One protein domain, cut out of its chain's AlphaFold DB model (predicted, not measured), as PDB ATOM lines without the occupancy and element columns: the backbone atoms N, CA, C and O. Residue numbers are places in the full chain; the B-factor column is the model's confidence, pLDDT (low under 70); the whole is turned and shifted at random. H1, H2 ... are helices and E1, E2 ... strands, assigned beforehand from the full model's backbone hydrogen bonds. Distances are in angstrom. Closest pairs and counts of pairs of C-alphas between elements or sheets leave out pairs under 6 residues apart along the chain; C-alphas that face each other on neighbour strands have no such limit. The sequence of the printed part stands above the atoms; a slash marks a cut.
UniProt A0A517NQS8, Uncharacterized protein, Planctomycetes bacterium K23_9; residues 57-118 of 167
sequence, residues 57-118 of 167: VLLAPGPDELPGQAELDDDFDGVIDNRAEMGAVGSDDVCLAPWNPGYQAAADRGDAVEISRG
ATOM      1  N   VAL A  57     180.347 193.388 276.138       97.44
ATOM      2  CA  VAL A  57     179.407 193.154 277.235       97.44
ATOM      3  C   VAL A  57     179.388 191.662 277.525       97.44
ATOM      4  O   VAL A  57     179.175 190.848 276.620       97.44
ATOM      5  N   LEU A  58     179.620 191.327 278.787       97.69
ATOM      6  CA  LEU A  58     179.656 189.964 279.282       97.69
ATOM      7  C   LEU A  58     178.339 189.609 279.961       97.69
ATOM      8  O   LEU A  58     177.718 190.446 280.612       97.69
ATOM      9  N   LEU A  59     177.954 188.352 279.838       97.56
ATOM     10  CA  LEU A  59     176.989 187.690 280.696       97.56
ATOM     11  C   LEU A  59     177.758 186.661 281.524       97.56
ATOM     12  O   LEU A  59     178.555 185.909 280.962       97.56
ATOM     13  N   ALA A  60     177.601 186.685 282.839       96.88
ATOM     14  CA  ALA A  60     178.367 185.853 283.761       96.88
ATOM     15  C   ALA A  60     177.459 185.272 284.852       96.88
ATOM     16  O   ALA A  60     176.414 185.873 285.109       96.88
ATOM     17  N   PRO A  61     177.885 184.181 285.519       95.50
ATOM     18  CA  PRO A  61     177.141 183.591 286.626       95.50
ATOM     19  C   PRO A  61     176.754 184.599 287.705       95.50
ATOM     20  O   PRO A  61     177.507 185.544 287.988       95.50
ATOM     21  N   GLY A  62     175.594 184.370 288.311       93.12
ATOM     22  CA  GLY A  62     175.063 185.171 289.400       93.12
ATOM     23  C   GLY A  62     175.785 184.963 290.739       93.12
ATOM     24  O   GLY A  62     176.925 184.488 290.802       93.12
ATOM     25  N   PRO A  63     175.159 185.387 291.851       92.12
ATOM     26  CA  PRO A  63     175.677 185.197 293.207       92.12
ATOM     27  C   PRO A  63     175.992 183.753 293.623       92.12
ATOM     28  O   PRO A  63     176.796 183.578 294.540       92.12
ATOM     29  N   ASP A  64     175.355 182.752 293.019       92.56
ATOM     30  CA  ASP A  64     175.627 181.329 293.266       92.56
ATOM     31  C   ASP A  64     176.872 180.804 292.522       92.56
ATOM     32  O   ASP A  64     177.342 179.701 292.794       92.56
ATOM     33  N   GLU A  65     177.445 181.637 291.649       93.25
ATOM     34  CA  GLU A  65     178.576 181.351 290.772       93.25
ATOM     35  C   GLU A  65     178.320 180.266 289.713       93.25
ATOM     36  O   GLU A  65     179.282 179.844 289.058       93.25
ATOM     37  N   LEU A  66     177.058 179.889 289.485       94.38
ATOM     38  CA  LEU A  66     176.630 178.884 288.515       94.38
ATOM     39  C   LEU A  66     175.846 179.517 287.342       94.38
ATOM     40  O   LEU A  66     175.301 180.609 287.481       94.38
ATOM     41  N   PRO A  67     175.877 178.919 286.135       95.00
ATOM     42  CA  PRO A  67     175.065 179.379 285.009       95.00
ATOM     43  C   PRO A  67     173.577 179.122 285.235       95.00
ATOM     44  O   PRO A  67     173.224 178.046 285.703       95.00
ATOM     45  N   GLY A  68     172.726 180.031 284.762       94.75
ATOM     46  CA  GLY A  68     171.289 179.781 284.737       94.75
ATOM     47  C   GLY A  68     170.639 179.968 286.106       94.75
ATOM     48  O   GLY A  68     171.051 180.806 286.907       94.75
ATOM     49  N   GLN A  69     169.532 179.279 286.339       94.62
ATOM     50  CA  GLN A  69     168.839 179.296 287.615       94.62
ATOM     51  C   GLN A  69     169.326 178.142 288.495       94.62
ATOM     52  O   GLN A  69     169.077 176.985 288.179       94.62
ATOM     53  N   ALA A  70     169.879 178.478 289.665       92.31
ATOM     54  CA  ALA A  70     170.360 177.517 290.656       92.31
ATOM     55  C   ALA A  70     169.469 176.270 290.818       92.31
ATOM     56  O   ALA A  70     168.285 176.379 291.171       92.31
ATOM     57  N   GLU A  71     170.079 175.092 290.668       91.50
ATOM     58  CA  GLU A  71     169.445 173.778 290.846       91.50
ATOM     59  C   GLU A  71     168.324 173.461 289.831       91.50
ATOM     60  O   GLU A  71     167.561 172.504 290.032       91.50
ATOM     61  N   LEU A  72     168.202 174.240 288.751       93.94
ATOM     62  CA  LEU A  72     167.225 174.040 287.684       93.94
ATOM     63  C   LEU A  72     167.908 173.564 286.394       93.94
ATOM     64  O   LEU A  72     169.043 173.909 286.109       93.94
ATOM     65  N   ASP A  73     167.190 172.744 285.627       94.94
ATOM     66  CA  ASP A  73     167.536 172.383 284.249       94.94
ATOM     67  C   ASP A  73     166.728 173.310 283.326       94.94
ATOM     68  O   ASP A  73     165.539 173.074 283.081       94.94
ATOM     69  N   ASP A  74     167.327 174.437 282.944       92.81
ATOM     70  CA  ASP A  74     166.664 175.563 282.273       92.81
ATOM     71  C   ASP A  74     166.350 175.280 280.800       92.81
ATOM     72  O   ASP A  74     165.389 175.826 280.238       92.81
ATOM     73  N   ASP A  75     167.165 174.443 280.157       92.81
ATOM     74  CA  ASP A  75     167.025 174.089 278.746       92.81
ATOM     75  C   ASP A  75     166.439 172.682 278.516       92.81
ATOM     76  O   ASP A  75     166.128 172.322 277.372       92.81
ATOM     77  N   PHE A  76     166.141 171.958 279.602       94.44
ATOM     78  CA  PHE A  76     165.556 170.616 279.633       94.44
ATOM     79  C   PHE A  76     166.433 169.554 278.953       94.44
ATOM     80  O   PHE A  76     165.906 168.590 278.373       94.44
ATOM     81  N   ASP A  77     167.757 169.716 278.988       95.62
ATOM     82  CA  ASP A  77     168.707 168.754 278.427       95.62
ATOM     83  C   ASP A  77     169.085 167.618 279.401       95.62
ATOM     84  O   ASP A  77     169.694 166.615 279.000       95.62
ATOM     85  N   GLY A  78     168.631 167.715 280.653       96.25
ATOM     86  CA  GLY A  78     168.886 166.765 281.730       96.25
ATOM     87  C   GLY A  78     170.139 167.071 282.555       96.25
ATOM     88  O   GLY A  78     170.500 166.242 283.404       96.25
ATOM     89  N   VAL A  79     170.812 168.202 282.322       96.31
ATOM     90  CA  VAL A  79     172.026 168.640 283.018       96.31
ATOM     91  C   VAL A  79     171.817 170.028 283.619       96.31
ATOM     92  O   VAL A  79     171.917 171.032 282.934       96.31
ATOM     93  N   ILE A  80     171.643 170.046 284.937       95.81
ATOM     94  CA  ILE A  80     171.503 171.252 285.761       95.81
ATOM     95  C   ILE A  80     172.795 172.087 285.785       95.81
ATOM     96  O   ILE A  80     173.897 171.524 285.864       95.81
ATOM     97  N   ASP A  81     172.632 173.409 285.821       90.81
ATOM     98  CA  ASP A  81     173.651 174.459 285.946       90.81
ATOM     99  C   ASP A  81     174.753 174.359 284.876       90.81
ATOM    100  O   ASP A  81     175.962 174.507 285.122       90.81
ATOM    101  N   ASN A  82     174.349 174.028 283.652       93.75
ATOM    102  CA  ASN A  82     175.263 173.813 282.545       93.75
ATOM    103  C   ASN A  82     175.511 175.119 281.763       93.75
ATOM    104  O   ASN A  82     174.741 176.072 281.787       93.75
ATOM    105  N   ARG A  83     176.621 175.199 281.017       92.50
ATOM    106  CA  ARG A  83     177.010 176.448 280.331       92.50
ATOM    107  C   ARG A  83     175.957 176.975 279.338       92.50
ATOM    108  O   ARG A  83     175.951 178.176 279.069       92.50
ATOM    109  N   ALA A  84     175.144 176.106 278.742       92.69
ATOM    110  CA  ALA A  84     174.102 176.487 277.792       92.69
ATOM    111  C   ALA A  84     172.916 177.206 278.461       92.69
ATOM    112  O   ALA A  84     172.202 177.935 277.774       92.69
ATOM    113  N   GLU A  85     172.774 177.083 279.781       94.94
ATOM    114  CA  GLU A  85     171.707 177.696 280.582       94.94
ATOM    115  C   GLU A  85     171.990 179.159 280.945       94.94
ATOM    116  O   GLU A  85     171.097 179.896 281.354       94.94
ATOM    117  N   MET A  86     173.223 179.625 280.719       96.06
ATOM    118  CA  MET A  86     173.628 181.019 280.906       96.06
ATOM    119  C   MET A  86     172.662 181.987 280.199       96.06
ATOM    120  O   MET A  86     172.580 182.037 278.968       96.06
ATOM    121  N   GLY A  87     171.985 182.823 280.981       94.88
ATOM    122  CA  GLY A  87     170.998 183.796 280.520       94.88
ATOM    123  C   GLY A  87     169.576 183.266 280.400       94.88
ATOM    124  O   GLY A  87     168.756 183.916 279.739       94.88
ATOM    125  N   ALA A  88     169.279 182.110 280.994       94.44
ATOM    126  CA  ALA A  88     167.934 181.569 281.067       94.44
ATOM    127  C   ALA A  88     166.936 182.571 281.670       94.44
ATOM    128  O   ALA A  88     167.254 183.471 282.452       94.44
ATOM    129  N   VAL A  89     165.671 182.444 281.275       92.00
ATOM    130  CA  VAL A  89     164.633 183.362 281.748       92.00
ATOM    131  C   VAL A  89     164.381 183.121 283.232       92.00
ATOM    132  O   VAL A  89     163.757 182.135 283.600       92.00
ATOM    133  N   GLY A  90     164.770 184.087 284.063       90.06
ATOM    134  CA  GLY A  90     164.623 183.991 285.516       90.06
ATOM    135  C   GLY A  90     165.906 183.598 286.243       90.06
ATOM    136  O   GLY A  90     165.870 183.547 287.473       90.06
ATOM    137  N   SER A  91     167.010 183.402 285.513       94.38
ATOM    138  CA  SER A  91     168.335 183.224 286.098       94.38
ATOM    139  C   SER A  91     168.783 184.457 286.880       94.38
ATOM    140  O   SER A  91     168.278 185.575 286.692       94.38
ATOM    141  N   ASP A  92     169.734 184.253 287.786       92.38
ATOM    142  CA  ASP A  92     170.397 185.323 288.528       92.38
ATOM    143  C   ASP A  92     171.702 185.798 287.858       92.38
ATOM    144  O   ASP A  92     172.407 186.648 288.415       92.38
ATOM    145  N   ASP A  93     171.969 185.313 286.639       95.50
ATOM    146  CA  ASP A  93     173.091 185.724 285.805       95.50
ATOM    147  C   ASP A  93     173.159 187.249 285.656       95.50
ATOM    148  O   ASP A  93     172.162 187.976 285.540       95.50
ATOM    149  N   VAL A  94     174.385 187.760 285.596       96.00
ATOM    150  CA  VAL A  94     174.660 189.193 285.580       96.00
ATOM    151  C   VAL A  94     175.197 189.653 284.232       96.00
ATOM    152  O   VAL A  94     176.185 189.148 283.704       96.00
ATOM    153  N   CYS A  95     174.563 190.691 283.689       96.31
ATOM    154  CA  CYS A  95     175.046 191.409 282.515       96.31
ATOM    155  C   CYS A  95     176.013 192.522 282.946       96.31
ATOM    156  O   CYS A  95     175.638 193.445 283.675       96.31
ATOM    157  N   LEU A  96     177.261 192.432 282.492       96.00
ATOM    158  CA  LEU A  96     178.369 193.291 282.891       96.00
ATOM    159  C   LEU A  96     178.970 193.991 281.667       96.00
ATOM    160  O   LEU A  96     179.558 193.368 280.785       96.00
ATOM    161  N   ALA A  97     178.876 195.317 281.638       94.38
ATOM    162  CA  ALA A  97     179.692 196.167 280.777       94.38
ATOM    163  C   ALA A  97     181.013 196.534 281.485       94.38
ATOM    164  O   ALA A  97     181.091 196.429 282.711       94.38
ATOM    165  N   PRO A  98     182.038 197.039 280.769       93.25
ATOM    166  CA  PRO A  98     183.365 197.281 281.352       93.25
ATOM    167  C   PRO A  98     183.400 198.215 282.567       93.25
ATOM    168  O   PRO A  98     184.294 198.112 283.401       93.25
ATOM    169  N   TRP A  99     182.432 199.125 282.684       86.81
ATOM    170  CA  TRP A  99     182.315 200.040 283.823       86.81
ATOM    171  C   TRP A  99     181.647 199.405 285.057       86.81
ATOM    172  O   TRP A  99     181.663 200.001 286.137       86.81
ATOM    173  N   ASN A 100     181.014 198.234 284.925       89.19
ATOM    174  CA  ASN A 100     180.333 197.581 286.035       89.19
ATOM    175  C   ASN A 100     181.343 196.972 287.025       89.19
ATOM    176  O   ASN A 100     182.323 196.346 286.611       89.19
ATOM    177  N   PRO A 101     181.091 197.081 288.344       87.38
ATOM    178  CA  PRO A 101     181.842 196.316 289.332       87.38
ATOM    179  C   PRO A 101     181.802 194.818 289.009       87.38
ATOM    180  O   PRO A 101     180.757 194.297 288.635       87.38
ATOM    181  N   GLY A 102     182.936 194.131 289.163       91.00
ATOM    182  CA  GLY A 102     183.039 192.691 288.899       91.00
ATOM    183  C   GLY A 102     183.324 192.313 287.443       91.00
ATOM    184  O   GLY A 102     183.710 191.173 287.210       91.00
ATOM    185  N   TYR A 103     183.249 193.250 286.487       94.31
ATOM    186  CA  TYR A 103     183.521 192.966 285.069       94.31
ATOM    187  C   TYR A 103     184.874 192.279 284.847       94.31
ATOM    188  O   TYR A 103     184.933 191.241 284.198       94.31
ATOM    189  N   GLN A 104     185.958 192.818 285.419       94.50
ATOM    190  CA  GLN A 104     187.293 192.242 285.230       94.50
ATOM    191  C   GLN A 104     187.394 190.826 285.813       94.50
ATOM    192  O   GLN A 104     187.952 189.943 285.177       94.50
ATOM    193  N   ALA A 105     186.799 190.591 286.986       93.69
ATOM    194  CA  ALA A 105     186.794 189.268 287.603       93.69
ATOM    195  C   ALA A 105     186.025 188.245 286.746       93.69
ATOM    196  O   ALA A 105     186.490 187.121 286.577       93.69
ATOM    197  N   ALA A 106     184.889 188.644 286.163       94.19
ATOM    198  CA  ALA A 106     184.137 187.811 285.226       94.19
ATOM    199  C   ALA A 106     184.921 187.548 283.927       94.19
ATOM    200  O   ALA A 106     184.965 186.418 283.448       94.19
ATOM    201  N   ALA A 107     185.587 188.572 283.384       94.31
ATOM    202  CA  ALA A 107     186.432 188.441 282.201       94.31
ATOM    203  C   ALA A 107     187.601 187.463 282.423       94.31
ATOM    204  O   ALA A 107     187.943 186.701 281.521       94.31
ATOM    205  N   ASP A 108     188.180 187.458 283.627       94.56
ATOM    206  CA  ASP A 108     189.329 186.619 283.978       94.56
ATOM    207  C   ASP A 108     188.942 185.161 284.312       94.56
ATOM    208  O   ASP A 108     189.766 184.263 284.135       94.56
ATOM    209  N   ARG A 109     187.703 184.897 284.770       88.62
ATOM    210  CA  ARG A 109     187.203 183.534 285.078       88.62
ATOM    211  C   ARG A 109     187.080 182.642 283.837       88.62
ATOM    212  O   ARG A 109     187.311 181.439 283.926       88.62
ATOM    213  N   GLY A 110     186.728 183.222 282.688       86.69
ATOM    214  CA  GLY A 110     186.611 182.513 281.406       86.69
ATOM    215  C   GLY A 110     185.324 181.694 281.205       86.69
ATOM    216  O   GLY A 110     185.161 181.064 280.157       86.69
ATOM    217  N   ASP A 111     184.408 181.713 282.171       90.88
ATOM    218  CA  ASP A 111     183.065 181.123 282.085       90.88
ATOM    219  C   ASP A 111     182.000 182.113 281.588       90.88
ATOM    220  O   ASP A 111     180.966 181.686 281.074       90.88
ATOM    221  N   ALA A 112     182.285 183.415 281.641       95.31
ATOM    222  CA  ALA A 112     181.450 184.448 281.050       95.31
ATOM    223  C   ALA A 112     181.312 184.299 279.521       95.31
ATOM    224  O   ALA A 112     182.202 183.804 278.816       95.31
ATOM    225  N   VAL A 113     180.186 184.773 278.994       95.50
ATOM    226  CA  VAL A 113     179.839 184.752 277.571       95.50
ATOM    227  C   VAL A 113     179.757 186.181 277.044       95.50
ATOM    228  O   VAL A 113     179.137 187.052 277.647       95.50
ATOM    229  N   GLU A 114     180.377 186.437 275.894       96.50
ATOM    230  CA  GLU A 114     180.169 187.686 275.160       96.50
ATOM    231  C   GLU A 114     178.767 187.689 274.541       96.50
ATOM    232  O   GLU A 114     178.457 186.851 273.695       96.50
ATOM    233  N   ILE A 115     177.936 188.655 274.936       96.19
ATOM    234  CA  ILE A 115     176.556 188.781 274.436       96.19
ATOM    235  C   ILE A 115     176.356 189.980 273.509       96.19
ATOM    236  O   ILE A 115     175.375 190.040 272.769       96.19
ATOM    237  N   SER A 116     177.264 190.959 273.546       97.06
ATOM    238  CA  SER A 116     177.214 192.136 272.679       97.06
ATOM    239  C   SER A 116     178.555 192.871 272.645       97.06
ATOM    240  O   SER A 116     179.410 192.687 273.513       97.06
ATOM    241  N   ARG A 117     178.703 193.761 271.661       96.75
ATOM    242  CA  ARG A 117     179.763 194.771 271.584       96.75
ATOM    243  C   ARG A 117     179.161 196.164 271.474       96.75
ATOM    244  O   ARG A 117     178.058 196.336 270.959       96.75
ATOM    245  N   GLY A 118     179.914 197.156 271.926       93.06
ATOM    246  CA  GLY A 118     179.470 198.538 271.995       93.06
ATOM    247  C   GLY A 118     178.960 198.863 273.388       93.06
ATOM    248  O   GLY A 118     177.786 198.669 273.699       93.06
TER     249      GLY A 118
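AT A GLANCE: This is residues 57 to 118 of the 167 residues of an uncharacterized protein of Planctomycetes bacterium K23_9 (UniProt A0A517NQS8). Little regular structure is here: a small three-stranded sheet with one short helix over one face, and a long looped stretch, residues 61 to 93, reaching away from it. The printed part has 62 residues, 20 of them in E1, E2, H1 and E3, in chain order; the class is mixed. The antiparallel sheet runs E2, E1, E3. The whole is compact, radius of gyration of the C-alphas 11.4 A, with spans of 35 by 21 by 19 A.

HOW THE PARTS SIT: Start at inner strand E1, residues 57 to 60. Edge strand E2, residues 94 to 96, forms a hairpin with it; see N 58 and O 96, 2.9 A. Edge strand E3, residues 113 to 118, is antiparallel to E1; see N 59 and O 113, 2.8 A. H1, residues 103 to 109, is on the sheet over E1, closest C-alphas Ala 60 and Ala 106, 6.3 A. Every O i to N i+4 pair in H1 is within hydrogen-bond range. E2, H1, E3 form a split strand-helix-strand unit, E1 between its strands, with a right-handed crossover.

IN THESE COORDINATES: Find C-alpha 57 at (179.407, 193.154, 277.235); E1 runs 9.8 A. E2 spans 6.1 A and H1 10.1 A; E3 runs 14.9 A to C-alpha 118 at (179.470, 198.538, 271.995).

THE WHOLE: The printed part has no cut. E1 to E2 is a long link. No printed residue is under 70 in pLDDT.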